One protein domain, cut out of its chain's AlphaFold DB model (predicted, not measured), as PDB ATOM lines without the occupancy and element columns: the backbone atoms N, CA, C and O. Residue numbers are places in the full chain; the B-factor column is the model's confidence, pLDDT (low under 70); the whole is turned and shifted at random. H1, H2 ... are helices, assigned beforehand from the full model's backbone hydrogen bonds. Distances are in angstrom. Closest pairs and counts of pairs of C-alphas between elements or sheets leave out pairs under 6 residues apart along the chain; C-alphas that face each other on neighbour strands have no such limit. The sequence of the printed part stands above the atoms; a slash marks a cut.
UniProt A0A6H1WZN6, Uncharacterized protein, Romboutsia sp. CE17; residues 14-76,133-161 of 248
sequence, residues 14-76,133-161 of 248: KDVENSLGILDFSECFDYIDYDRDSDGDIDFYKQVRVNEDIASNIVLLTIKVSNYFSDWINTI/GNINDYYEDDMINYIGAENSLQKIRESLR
ATOM      1  N   LYS A  14     174.075 297.088 346.044       85.94
ATOM      2  CA  LYS A  14     173.989 297.629 347.408       85.94
ATOM      3  C   LYS A  14     175.199 297.246 348.270       85.94
ATOM      4  O   LYS A  14     175.545 297.986 349.183       85.94
ATOM      5  N   ASP A  15     175.846 296.117 347.981       87.81
ATOM      6  CA  ASP A  15     176.987 295.627 348.754       87.81
ATOM      7  C   ASP A  15     178.221 296.494 348.478       87.81
ATOM      8  O   ASP A  15     178.935 296.872 349.405       87.81
ATOM      9  N   VAL A  16     178.407 296.927 347.223       87.62
ATOM     10  CA  VAL A  16     179.430 297.920 346.851       87.62
ATOM     11  C   VAL A  16     179.199 299.235 347.601       87.62
ATOM     12  O   VAL A  16     180.138 299.808 348.153       87.62
ATOM     13  N   GLU A  17     177.954 299.709 347.654       88.50
ATOM     14  CA  GLU A  17     177.597 300.957 348.340       88.50
ATOM     15  C   GLU A  17     177.788 300.865 349.858       88.50
ATOM     16  O   GLU A  17     178.258 301.817 350.479       88.50
ATOM     17  N   ASN A  18     177.480 299.713 350.455       88.44
ATOM     18  CA  ASN A  18     177.717 299.461 351.874       88.44
ATOM     19  C   ASN A  18     179.216 299.429 352.194       88.44
ATOM     20  O   ASN A  18     179.648 300.111 353.123       88.44
ATOM     21  N   SER A  19     180.018 298.720 351.393       88.56
ATOM     22  CA  SER A  19     181.477 298.681 351.552       88.56
ATOM     23  C   SER A  19     182.113 300.064 351.424       88.56
ATOM     24  O   SER A  19     182.989 300.407 352.211       88.56
ATOM     25  N   LEU A  20     181.637 300.902 350.495       88.12
ATOM     26  CA  LEU A  20     182.091 302.295 350.384       88.12
ATOM     27  C   LEU A  20     181.790 303.124 351.637       88.12
ATOM     28  O   LEU A  20     182.500 304.088 351.906       88.12
ATOM     29  N   GLY A  21     180.741 302.774 352.384       87.81
ATOM     30  CA  GLY A  21     180.357 303.460 353.613       87.81
ATOM     31  C   GLY A  21     181.149 303.041 354.841       87.81
ATOM     32  O   GLY A  21     181.157 303.784 355.819       87.81
ATOM     33  N   ILE A  22     181.803 301.882 354.813       87.44
ATOM     34  CA  ILE A  22     182.513 301.302 355.959       87.44
ATOM     35  C   ILE A  22     183.947 300.985 355.525       87.44
ATOM     36  O   ILE A  22     184.393 299.842 355.544       87.44
ATOM     37  N   LEU A  23     184.658 302.021 355.075       86.31
ATOM     38  CA  LEU A  23     186.048 301.886 354.656       86.31
ATOM     39  C   LEU A  23     186.933 301.539 355.849       86.31
ATOM     40  O   LEU A  23     186.965 302.270 356.842       86.31
ATOM     41  N   ASP A  24     187.680 300.450 355.708       86.50
ATOM     42  CA  ASP A  24     188.709 300.067 356.659       86.50
ATOM     43  C   ASP A  24     190.030 300.755 356.300       86.50
ATOM     44  O   ASP A  24     190.625 300.513 355.244       86.50
ATOM     45  N   PHE A  25     190.468 301.649 357.185       86.38
ATOM     46  CA  PHE A  25     191.725 302.374 357.043       86.38
ATOM     47  C   PHE A  25     192.877 301.753 357.840       86.38
ATOM     48  O   PHE A  25     193.993 302.249 357.706       86.38
ATOM     49  N   SER A  26     192.655 300.684 358.614       86.50
ATOM     50  CA  SER A  26     193.679 300.062 359.474       86.50
ATOM     51  C   SER A  26     194.962 299.730 358.710       86.50
ATOM     52  O   SER A  26     196.039 300.203 359.069       86.50
ATOM     53  N   GLU A  27     194.845 299.085 357.543       83.69
ATOM     54  CA  GLU A  27     195.989 298.763 356.677       83.69
ATOM     55  C   GLU A  27     196.825 299.986 356.252       83.69
ATOM     56  O   GLU A  27     197.972 299.834 355.822       83.69
ATOM     57  N   CYS A  28     196.267 301.200 356.312       84.25
ATOM     58  CA  CYS A  28     196.988 302.425 355.978       84.25
ATOM     59  C   CYS A  28     197.948 302.862 357.084       84.25
ATOM     60  O   CYS A  28     198.938 303.528 356.788       84.25
ATOM     61  N   PHE A  29     197.649 302.501 358.333       84.62
ATOM     62  CA  PHE A  29     198.345 302.986 359.522       84.62
ATOM     63  C   PHE A  29     199.080 301.868 360.284       84.62
ATOM     64  O   PHE A  29     200.064 302.149 360.962       84.62
ATOM     65  N   ASP A  30     198.693 300.601 360.101       75.38
ATOM     66  CA  ASP A  30     199.243 299.440 360.824       75.38
ATOM     67  C   ASP A  30     200.730 299.150 360.549       75.38
ATOM     68  O   ASP A  30     201.385 298.451 361.322       75.38
ATOM     69  N   TYR A  31     201.288 299.669 359.451       64.50
ATOM     70  CA  TYR A  31     202.681 299.426 359.048       64.50
ATOM     71  C   TYR A  31     203.662 300.519 359.492       64.50
ATOM     72  O   TYR A  31     204.796 300.551 359.008       64.50
ATOM     73  N   ILE A  32     203.243 301.435 360.367       67.44
ATOM     74  CA  ILE A  32     204.096 302.527 360.839       67.44
ATOM     75  C   ILE A  32     204.818 302.075 362.111       67.44
ATOM     76  O   ILE A  32     204.196 301.865 363.152       67.44
ATOM     77  N   ASP A  33     206.143 301.942 362.038       67.62
ATOM     78  CA  ASP A  33     206.964 301.817 363.242       67.62
ATOM     79  C   ASP A  33     206.871 303.125 364.035       67.62
ATOM     80  O   ASP A  33     207.196 304.196 363.518       67.62
ATOM     81  N   TYR A  34     206.441 303.039 365.296       71.94
ATOM     82  CA  TYR A  34     206.404 304.197 366.183       71.94
ATOM     83  C   TYR A  34     207.814 304.740 366.377       71.94
ATOM     84  O   TYR A  34     208.683 304.089 366.972       71.94
ATOM     85  N   ASP A  35     208.023 305.956 365.890       74.75
ATOM     86  CA  ASP A  35     209.251 306.681 366.133       74.75
ATOM     87  C   ASP A  35     209.419 306.949 367.626       74.75
ATOM     88  O   ASP A  35     208.469 307.305 368.327       74.75
ATOM     89  N   ARG A  36     210.652 306.774 368.100       78.06
ATOM     90  CA  ARG A  36     211.021 307.069 369.480       78.06
ATOM     91  C   ARG A  36     211.832 308.351 369.552       78.06
ATOM     92  O   ARG A  36     212.688 308.590 368.697       78.06
ATOM     93  N   ASP A  37     211.565 309.153 370.569       80.44
ATOM     94  CA  ASP A  37     212.362 310.327 370.883       80.44
ATOM     95  C   ASP A  37     213.729 309.940 371.480       80.44
ATOM     96  O   ASP A  37     214.113 308.765 371.552       80.44
ATOM     97  N   SER A  38     214.506 310.943 371.890       81.31
ATOM     98  CA  SER A  38     215.822 310.729 372.500       81.31
ATOM     99  C   SER A  38     215.782 309.960 373.822       81.31
ATOM    100  O   SER A  38     216.808 309.402 374.210       81.31
ATOM    101  N   ASP A  39     214.627 309.924 374.488       84.19
ATOM    102  CA  ASP A  39     214.406 309.253 375.768       84.19
ATOM    103  C   ASP A  39     213.848 307.827 375.579       84.19
ATOM    104  O   ASP A  39     213.791 307.036 376.524       84.19
ATOM    105  N   GLY A  40     213.542 307.444 374.334       78.88
ATOM    106  CA  GLY A  40     213.040 306.122 373.970       78.88
ATOM    107  C   GLY A  40     211.518 305.989 374.066       78.88
ATOM    108  O   GLY A  40     211.011 304.877 373.847       78.88
ATOM    109  N   ASP A  41     210.823 307.089 374.361       83.00
ATOM    110  CA  ASP A  41     209.367 307.208 374.398       83.00
ATOM    111  C   ASP A  41     208.815 307.477 372.993       83.00
ATOM    112  O   ASP A  41     209.544 307.897 372.098       83.00
ATOM    113  N   ILE A  42     207.530 307.195 372.763       79.00
ATOM    114  CA  ILE A  42     206.895 307.422 371.455       79.00
ATOM    115  C   ILE A  42     206.842 308.928 371.163       79.00
ATOM    116  O   ILE A  42     206.242 309.693 371.922       79.00
ATOM    117  N   ASP A  43     207.397 309.346 370.025       85.19
ATOM    118  CA  ASP A  43     207.290 310.722 369.541       85.19
ATOM    119  C   ASP A  43     205.909 310.951 368.907       85.19
ATOM    120  O   ASP A  43     205.690 310.785 367.702       85.19
ATOM    121  N   PHE A  44     204.955 311.362 369.743       82.12
ATOM    122  CA  PHE A  44     203.588 311.660 369.318       82.12
ATOM    123  C   PHE A  44     203.509 312.765 368.258       82.12
ATOM    124  O   PHE A  44     202.662 312.697 367.370       82.12
ATOM    125  N   TYR A  45     204.385 313.775 368.306       83.50
ATOM    126  CA  TYR A  45     204.362 314.859 367.318       83.50
ATOM    127  C   TYR A  45     204.793 314.370 365.941       83.50
ATOM    128  O   TYR A  45     204.264 314.837 364.929       83.50
ATOM    129  N   LYS A  46     205.757 313.449 365.889       84.06
ATOM    130  CA  LYS A  46     206.172 312.823 364.637       84.06
ATOM    131  C   LYS A  46     205.096 311.875 364.117       84.06
ATOM    132  O   LYS A  46     204.776 311.949 362.933       84.06
ATOM    133  N   GLN A  47     204.467 311.092 364.995       83.88
ATOM    134  CA  GLN A  47     203.370 310.198 364.614       83.88
ATOM    135  C   GLN A  47     202.188 310.953 363.987       83.88
ATOM    136  O   GLN A  47     201.695 310.541 362.940       83.88
ATOM    137  N   VAL A  48     201.777 312.083 364.576       88.19
ATOM    138  CA  VAL A  48     200.702 312.933 364.028       88.19
ATOM    139  C   VAL A  48     201.019 313.366 362.596       88.19
ATOM    140  O   VAL A  48     200.183 313.206 361.714       88.19
ATOM    141  N   ARG A  49     202.245 313.840 362.332       87.50
ATOM    142  CA  ARG A  49     202.649 314.272 360.980       87.50
ATOM    143  C   ARG A  49     202.650 313.123 359.975       87.50
ATOM    144  O   ARG A  49     202.233 313.306 358.838       87.50
ATOM    145  N   VAL A  50     203.109 311.939 360.385       88.62
ATOM    146  CA  VAL A  50     203.097 310.752 359.516       88.62
ATOM    147  C   VAL A  50     201.658 310.358 359.173       88.62
ATOM    148  O   VAL A  50     201.354 310.107 358.006       88.62
ATOM    149  N   ASN A  51     200.759 310.361 360.159       90.38
ATOM    150  CA  ASN A  51     199.341 310.078 359.946       90.38
ATOM    151  C   ASN A  51     198.684 311.116 359.019       90.38
ATOM    152  O   ASN A  51     197.955 310.736 358.101       90.38
ATOM    153  N   GLU A  52     198.977 312.406 359.210       90.75
ATOM    154  CA  GLU A  52     198.523 313.500 358.338       90.75
ATOM    155  C   GLU A  52     198.969 313.295 356.880       90.75
ATOM    156  O   GLU A  52     198.157 313.425 355.954       90.75
ATOM    157  N   ASP A  53     200.238 312.938 356.664       89.69
ATOM    158  CA  ASP A  53     200.807 312.694 355.336       89.69
ATOM    159  C   ASP A  53     200.165 311.472 354.658       89.69
ATOM    160  O   ASP A  53     199.795 311.523 353.478       89.69
ATOM    161  N   ILE A  54     199.980 310.373 355.395       89.56
ATOM    162  CA  ILE A  54     199.303 309.169 354.893       89.56
ATOM    163  C   ILE A  54     197.864 309.497 354.506       89.56
ATOM    164  O   ILE A  54     197.452 309.229 353.374       89.56
ATOM    165  N   ALA A  55     197.112 310.135 355.399       90.81
ATOM    166  CA  ALA A  55     195.712 310.449 355.160       90.81
ATOM    167  C   ALA A  55     195.534 311.408 353.972       90.81
ATOM    168  O   ALA A  55     194.641 311.212 353.145       90.81
ATOM    169  N   SER A  56     196.430 312.388 353.819       88.12
ATOM    170  CA  SER A  56     196.441 313.302 352.669       88.12
ATOM    171  C   SER A  56     196.642 312.567 351.340       88.12
ATOM    172  O   SER A  56     195.985 312.883 350.345       88.12
ATOM    173  N   ASN A  57     197.497 311.541 351.316       86.75
ATOM    174  CA  ASN A  57     197.677 310.700 350.132       86.75
ATOM    175  C   ASN A  57     196.429 309.861 349.819       86.75
ATOM    176  O   ASN A  57     196.070 309.718 348.648       86.75
ATOM    177  N   ILE A  58     195.735 309.344 350.838       86.62
ATOM    178  CA  ILE A  58     194.496 308.573 350.644       86.62
ATOM    179  C   ILE A  58     193.392 309.463 350.066       86.62
ATOM    180  O   ILE A  58     192.727 309.053 349.117       86.62
ATOM    181  N   VAL A  59     193.244 310.706 350.546       86.19
ATOM    182  CA  VAL A  59     192.272 311.675 349.999       86.19
ATOM    183  C   VAL A  59     192.451 311.837 348.481       86.19
ATOM    184  O   VAL A  59     191.476 311.797 347.729       86.19
ATOM    185  N   LEU A  60     193.696 311.961 348.007       81.56
ATOM    186  CA  LEU A  60     194.003 312.080 346.577       81.56
ATOM    187  C   LEU A  60     193.638 310.823 345.775       81.56
ATOM    188  O   LEU A  60     193.275 310.923 344.601       81.56
ATOM    189  N   LEU A  61     193.747 309.638 346.382       79.69
ATOM    190  CA  LEU A  61     193.358 308.376 345.754       79.69
ATOM    191  C   LEU A  61     191.838 308.232 345.674       79.69
ATOM    192  O   LEU A  61     191.340 307.789 344.640       79.69
ATOM    193  N   THR A  62     191.105 308.664 346.701       77.56
ATOM    194  CA  THR A  62     189.638 308.615 346.719       77.56
ATOM    195  C   THR A  62     189.023 309.416 345.572       77.56
ATOM    196  O   THR A  62     188.103 308.935 344.919       77.56
ATOM    197  N   ILE A  63     189.591 310.575 345.220       75.69
ATOM    198  CA  ILE A  63     189.142 311.364 344.055       75.69
ATOM    199  C   ILE A  63     189.216 310.547 342.752       75.69
ATOM    200  O   ILE A  63     188.392 310.715 341.852       75.69
ATOM    201  N   LYS A  64     190.179 309.625 342.634       85.06
ATOM    202  CA  LYS A  64     190.313 308.777 341.442       85.06
ATOM    203  C   LYS A  64     189.252 307.684 341.365       85.06
ATOM    204  O   LYS A  64     189.021 307.187 340.270       85.06
ATOM    205  N   VAL A  65     188.602 307.322 342.472       84.31
ATOM    206  CA  VAL A  65     187.559 306.281 342.498       84.31
ATOM    207  C   VAL A  65     186.400 306.672 341.589       84.31
ATOM    208  O   VAL A  65     186.013 305.883 340.733       84.31
ATOM    209  N   SER A  66     185.916 307.911 341.691       82.12
ATOM    210  CA  SER A  66     184.850 308.426 340.823       82.12
ATOM    211  C   SER A  66     185.270 308.477 339.350       82.12
ATOM    212  O   SER A  66     184.461 308.191 338.468       82.12
ATOM    213  N   ASN A  67     186.547 308.764 339.070       87.31
ATOM    214  CA  ASN A  67     187.083 308.733 337.706       87.31
ATOM    215  C   ASN A  67     187.115 307.306 337.152       87.31
ATOM    216  O   ASN A  67     186.604 307.071 336.066       87.31
ATOM    217  N   TYR A  68     187.638 306.342 337.916       90.06
ATOM    218  CA  TYR A  68     187.640 304.934 337.513       90.06
ATOM    219  C   TYR A  68     186.227 304.379 337.359       90.06
ATOM    220  O   TYR A  68     185.985 303.559 336.477       90.06
ATOM    221  N   PHE A  69     185.292 304.841 338.187       90.19
ATOM    222  CA  PHE A  69     183.888 304.503 338.044       90.19
ATOM    223  C   PHE A  69     183.331 305.014 336.709       90.19
ATOM    224  O   PHE A  69     182.775 304.234 335.940       90.19
ATOM    225  N   SER A  70     183.559 306.289 336.384       91.62
ATOM    226  CA  SER A  70     183.171 306.876 335.095       91.62
ATOM    227  C   SER A  70     183.824 306.162 333.904       91.62
ATOM    228  O   SER A  70     183.145 305.800 332.940       91.62
ATOM    229  N   ASP A  71     185.124 305.865 334.002       93.56
ATOM    230  CA  ASP A  71     185.875 305.120 332.991       93.56
ATOM    231  C   ASP A  71     185.286 303.721 332.783       93.56
ATOM    232  O   ASP A  71     185.114 303.288 331.643       93.56
ATOM    233  N   TRP A  72     184.927 303.023 333.866       93.94
ATOM    234  CA  TRP A  72     184.272 301.720 333.796       93.94
ATOM    235  C   TRP A  72     182.918 301.810 333.088       93.94
ATOM    236  O   TRP A  72     182.680 301.032 332.160       93.94
ATOM    237  N   ILE A  73     182.069 302.785 333.433       94.44
ATOM    238  CA  ILE A  73     180.787 303.008 332.744       94.44
ATOM    239  C   ILE A  73     181.000 303.249 331.243       94.44
ATOM    240  O   ILE A  73     180.267 302.693 330.425       94.44
ATOM    241  N   ASN A  74     182.042 303.993 330.859       94.38
ATOM    242  CA  ASN A  74     182.396 304.240 329.457       94.38
ATOM    243  C   ASN A  74     182.803 302.965 328.687       94.38
ATOM    244  O   ASN A  74     182.728 302.927 327.458       94.38
ATOM    245  N   THR A  75     183.205 301.893 329.379       95.56
ATOM    246  CA  THR A  75     183.483 300.597 328.731       95.56
ATOM    247  C   THR A  75     182.217 299.816 328.370       95.56
ATOM    248  O   THR A  75     182.271 298.919 327.522       95.56
ATOM    249  N   ILE A  76     181.072 300.153 328.975       94.50
ATOM    250  CA  ILE A  76     179.812 299.429 328.795       94.50
ATOM    251  C   ILE A  76     179.170 299.846 327.470       94.50
ATOM    252  O   ILE A  76     178.621 300.938 327.321       94.50
ATOM    253  N   GLY A 133     175.434 305.615 351.545       89.81
ATOM    254  CA  GLY A 133     174.456 306.312 352.394       89.81
ATOM    255  C   GLY A 133     174.822 306.411 353.875       89.81
ATOM    256  O   GLY A 133     174.048 306.976 354.636       89.81
ATOM    257  N   ASN A 134     175.966 305.860 354.304       90.06
ATOM    258  CA  ASN A 134     176.353 305.843 355.718       90.06
ATOM    259  C   ASN A 134     176.425 307.261 356.326       90.06
ATOM    260  O   ASN A 134     177.213 308.091 355.864       90.06
ATOM    261  N   ILE A 135     175.616 307.505 357.364       87.69
ATOM    262  CA  ILE A 135     175.515 308.763 358.125       87.69
ATOM    263  C   ILE A 135     176.285 308.745 359.451       87.69
ATOM    264  O   ILE A 135     176.311 309.760 360.142       87.69
ATOM    265  N   ASN A 136     176.884 307.612 359.818       89.81
ATOM    266  CA  ASN A 136     177.607 307.472 361.076       89.81
ATOM    267  C   ASN A 136     178.812 308.414 361.120       89.81
ATOM    268  O   ASN A 136     179.491 308.628 360.110       89.81
ATOM    269  N   ASP A 137     179.065 308.948 362.310       88.75
ATOM    270  CA  ASP A 137     180.246 309.742 362.610       88.75
ATOM    271  C   ASP A 137     181.322 308.837 363.220       88.75
ATOM    272  O   ASP A 137     181.065 308.137 364.196       88.75
ATOM    273  N   TYR A 138     182.506 308.847 362.613       89.69
ATOM    274  CA  TYR A 138     183.672 308.067 363.036       89.69
ATOM    275  C   TYR A 138     184.785 308.963 363.592       89.69
ATOM    276  O   TYR A 138     185.886 308.480 363.834       89.69
ATOM    277  N   TYR A 139     184.531 310.264 363.776       90.06
ATOM    278  CA  TYR A 139     185.569 311.229 364.131       90.06
ATOM    279  C   TYR A 139     186.283 310.877 365.442       90.06
ATOM    280  O   TYR A 139     187.508 310.928 365.505       90.06
ATOM    281  N   GLU A 140     185.540 310.498 366.487       91.94
ATOM    282  CA  GLU A 140     186.133 310.137 367.783       91.94
ATOM    283  C   GLU A 140     186.976 308.858 367.692       91.94
ATOM    284  O   GLU A 140     188.094 308.824 368.209       91.94
ATOM    285  N   ASP A 141     186.481 307.839 366.985       91.56
ATOM    286  CA  ASP A 141     187.218 306.594 366.752       91.56
ATOM    287  C   ASP A 141     188.495 306.850 365.941       91.56
ATOM    288  O   ASP A 141     189.564 306.342 366.285       91.56
ATOM    289  N   ASP A 142     188.414 307.669 364.890       92.19
ATOM    290  CA  ASP A 142     189.574 308.057 364.090       92.19
ATOM    291  C   ASP A 142     190.569 308.886 364.921       92.19
ATOM    292  O   ASP A 142     191.775 308.709 364.779       92.19
ATOM    293  N   MET A 143     190.105 309.747 365.833       90.00
ATOM    294  CA  MET A 143     190.981 310.523 366.720       90.00
ATOM    295  C   MET A 143     191.739 309.624 367.709       90.00
ATOM    296  O   MET A 143     192.901 309.893 368.020       90.00
ATOM    297  N   ILE A 144     191.097 308.561 368.207       89.62
ATOM    298  CA  ILE A 144     191.714 307.594 369.126       89.62
ATOM    299  C   ILE A 144     192.745 306.729 368.397       89.62
ATOM    300  O   ILE A 144     193.842 306.519 368.914       89.62
ATOM    301  N   ASN A 145     192.396 306.223 367.213       88.06
ATOM    302  CA  ASN A 145     193.211 305.228 366.513       88.06
ATOM    303  C   ASN A 145     194.240 305.852 365.558       88.06
ATOM    304  O   ASN A 145     195.312 305.287 365.353       88.06
ATOM    305  N   TYR A 146     193.945 307.025 364.994       89.38
ATOM    306  CA  TYR A 146     194.691 307.643 363.896       89.38
ATOM    307  C   TYR A 146     194.853 309.156 364.095       89.38
ATOM    308  O   TYR A 146     194.605 309.941 363.182       89.38
ATOM    309  N   ILE A 147     195.281 309.590 365.285       89.50
ATOM    310  CA  ILE A 147     195.453 311.017 365.601       89.50
ATOM    311  C   ILE A 147     196.229 311.776 364.504       89.50
ATOM    312  O   ILE A 147     197.292 311.331 364.063       89.50
ATOM    313  N   GLY A 148     195.680 312.905 364.051       90.19
ATOM    314  CA  GLY A 148     196.170 313.702 362.920       90.19
ATOM    315  C   GLY A 148     195.502 313.358 361.584       90.19
ATOM    316  O   GLY A 148     195.457 314.188 360.676       90.19
ATOM    317  N   ALA A 149     194.940 312.156 361.435       93.12
ATOM    318  CA  ALA A 149     194.278 311.724 360.206       93.12
ATOM    319  C   ALA A 149     192.761 311.958 360.208       93.12
ATOM    320  O   ALA A 149     192.165 311.969 359.129       93.12
ATOM    321  N   GLU A 150     192.130 312.172 361.365       93.19
ATOM    322  CA  GLU A 150     190.670 312.153 361.542       93.19
ATOM    323  C   GLU A 150     189.933 313.082 360.570       93.19
ATOM    324  O   GLU A 150     188.990 312.679 359.887       93.19
ATOM    325  N   ASN A 151     190.447 314.298 360.383       92.56
ATOM    326  CA  ASN A 151     189.877 315.273 359.457       92.56
ATOM    327  C   ASN A 151     189.957 314.819 357.988       92.56
ATOM    328  O   ASN A 151     189.058 315.085 357.188       92.56
ATOM    329  N   SER A 152     191.043 314.154 357.601       93.12
ATOM    330  CA  SER A 152     191.248 313.655 356.238       93.12
ATOM    331  C   SER A 152     190.427 312.395 355.971       93.12
ATOM    332  O   SER A 152     189.826 312.275 354.902       93.12
ATOM    333  N   LEU A 153     190.327 311.495 356.952       92.06
ATOM    334  CA  LEU A 153     189.473 310.312 356.876       92.06
ATOM    335  C   LEU A 153     187.990 310.702 356.819       92.06
ATOM    336  O   LEU A 153     187.234 310.151 356.014       92.06
ATOM    337  N   GLN A 154     187.567 311.712 357.583       91.44
ATOM    338  CA  GLN A 154     186.223 312.276 357.467       91.44
ATOM    339  C   GLN A 154     185.980 312.858 356.068       91.44
ATOM    340  O   GLN A 154     184.964 312.549 355.450       91.44
ATOM    341  N   LYS A 155     186.926 313.630 355.512       91.00
ATOM    342  CA  LYS A 155     186.815 314.155 354.135       91.00
ATOM    343  C   LYS A 155     186.654 313.049 353.094       91.00
ATOM    344  O   LYS A 155     185.877 313.225 352.160       91.00
ATOM    345  N   ILE A 156     187.360 311.926 353.241       89.75
ATOM    346  CA  ILE A 156     187.213 310.766 352.349       89.75
ATOM    347  C   ILE A 156     185.782 310.235 352.400       89.75
ATOM    348  O   ILE A 156     185.151 310.119 351.349       89.75
ATOM    349  N   ARG A 157     185.255 309.976 353.604       89.69
ATOM    350  CA  ARG A 157     183.885 309.471 353.790       89.69
ATOM    351  C   ARG A 157     182.849 310.446 353.226       89.69
ATOM    352  O   ARG A 157     181.993 310.044 352.451       89.69
ATOM    353  N   GLU A 158     182.971 311.743 353.505       89.44
ATOM    354  CA  GLU A 158     182.048 312.744 352.948       89.44
ATOM    355  C   GLU A 158     182.144 312.856 351.418       89.44
ATOM    356  O   GLU A 158     181.127 313.027 350.751       89.44
ATOM    357  N   SER A 159     183.339 312.711 350.832       87.94
ATOM    358  CA  SER A 159     183.512 312.763 349.371       87.94
ATOM    359  C   SER A 159     182.858 311.593 348.629       87.94
ATOM    360  O   SER A 159     182.511 311.733 347.458       87.94
ATOM    361  N   LEU A 160     182.677 310.457 349.311       89.06
ATOM    362  CA  LEU A 160     182.004 309.261 348.798       89.06
ATOM    363  C   LEU A 160     180.557 309.146 349.291       89.06
ATOM    364  O   LEU A 160     179.878 308.174 348.960       89.06
ATOM    365  N   ARG A 161     180.053 310.106 350.072       91.00
ATOM    366  CA  ARG A 161     178.663 310.107 350.519       91.00
ATOM    367  C   ARG A 161     177.764 310.614 349.395       91.00
ATOM    368  O   ARG A 161     177.962 311.695 348.839       91.00
TER     369      ARG A 161
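Overview. This is residues 14 to 76 and 133 to 161 of the 248 residues of an uncharacterized protein of Romboutsia sp. CE17 (UniProt A0A6H1WZN6). One long helix, H3, makes the long axis of a rod; the shorter H5 runs side by side with part of it, and H4 packs on H5. Residues 67 to 76 stick out at one end. The printed part has 92 residues with five named helices, H1 to H5 in chain order, and no named strand: all helix, loose, radius of gyration of the C-alphas 15.8 A, spanning 59 by 26 by 17 A.

Arrangement. H3, residues 44 to 75, touches H5, residues 150 to 159, with residues 52 to 63 alone, the same way at a shallow tilt of 10 degrees; the closest C-alphas, of Ala 55 and Ser 152, are 5.6 A apart. H4, residues 139 to 145, touches H5 at a steep tilt of 49 degrees, opposite ways; the closest C-alphas, of Asp 142 and Glu 150, are 4.9 A apart. H2, residues 26 to 29, only just touches H3, with 3 pairs of C-alphas within 8 A, the closest Phe 29 and Asn 51 at 7.2 A. H1, residues 14 to 21, touches no helix. Every O i to N i+4 pair is within hydrogen-bond range in H1, H4 and H5, and 24 of 28 in H3; H2 is too short for one.

Along the chain. H3 runs 46.6 A from C-alpha 44 at (203.588, 311.660, 369.318) to C-alpha 75 at (183.483, 300.597, 328.731). H5 is 14.1 A long.

Size, cuts and confidence. Residues 77 to 132 are not printed; C-alphas 76 and 133 are 25.2 A apart. The link H2 to H3 is long. Residues 31 to 33 have pLDDT under 70.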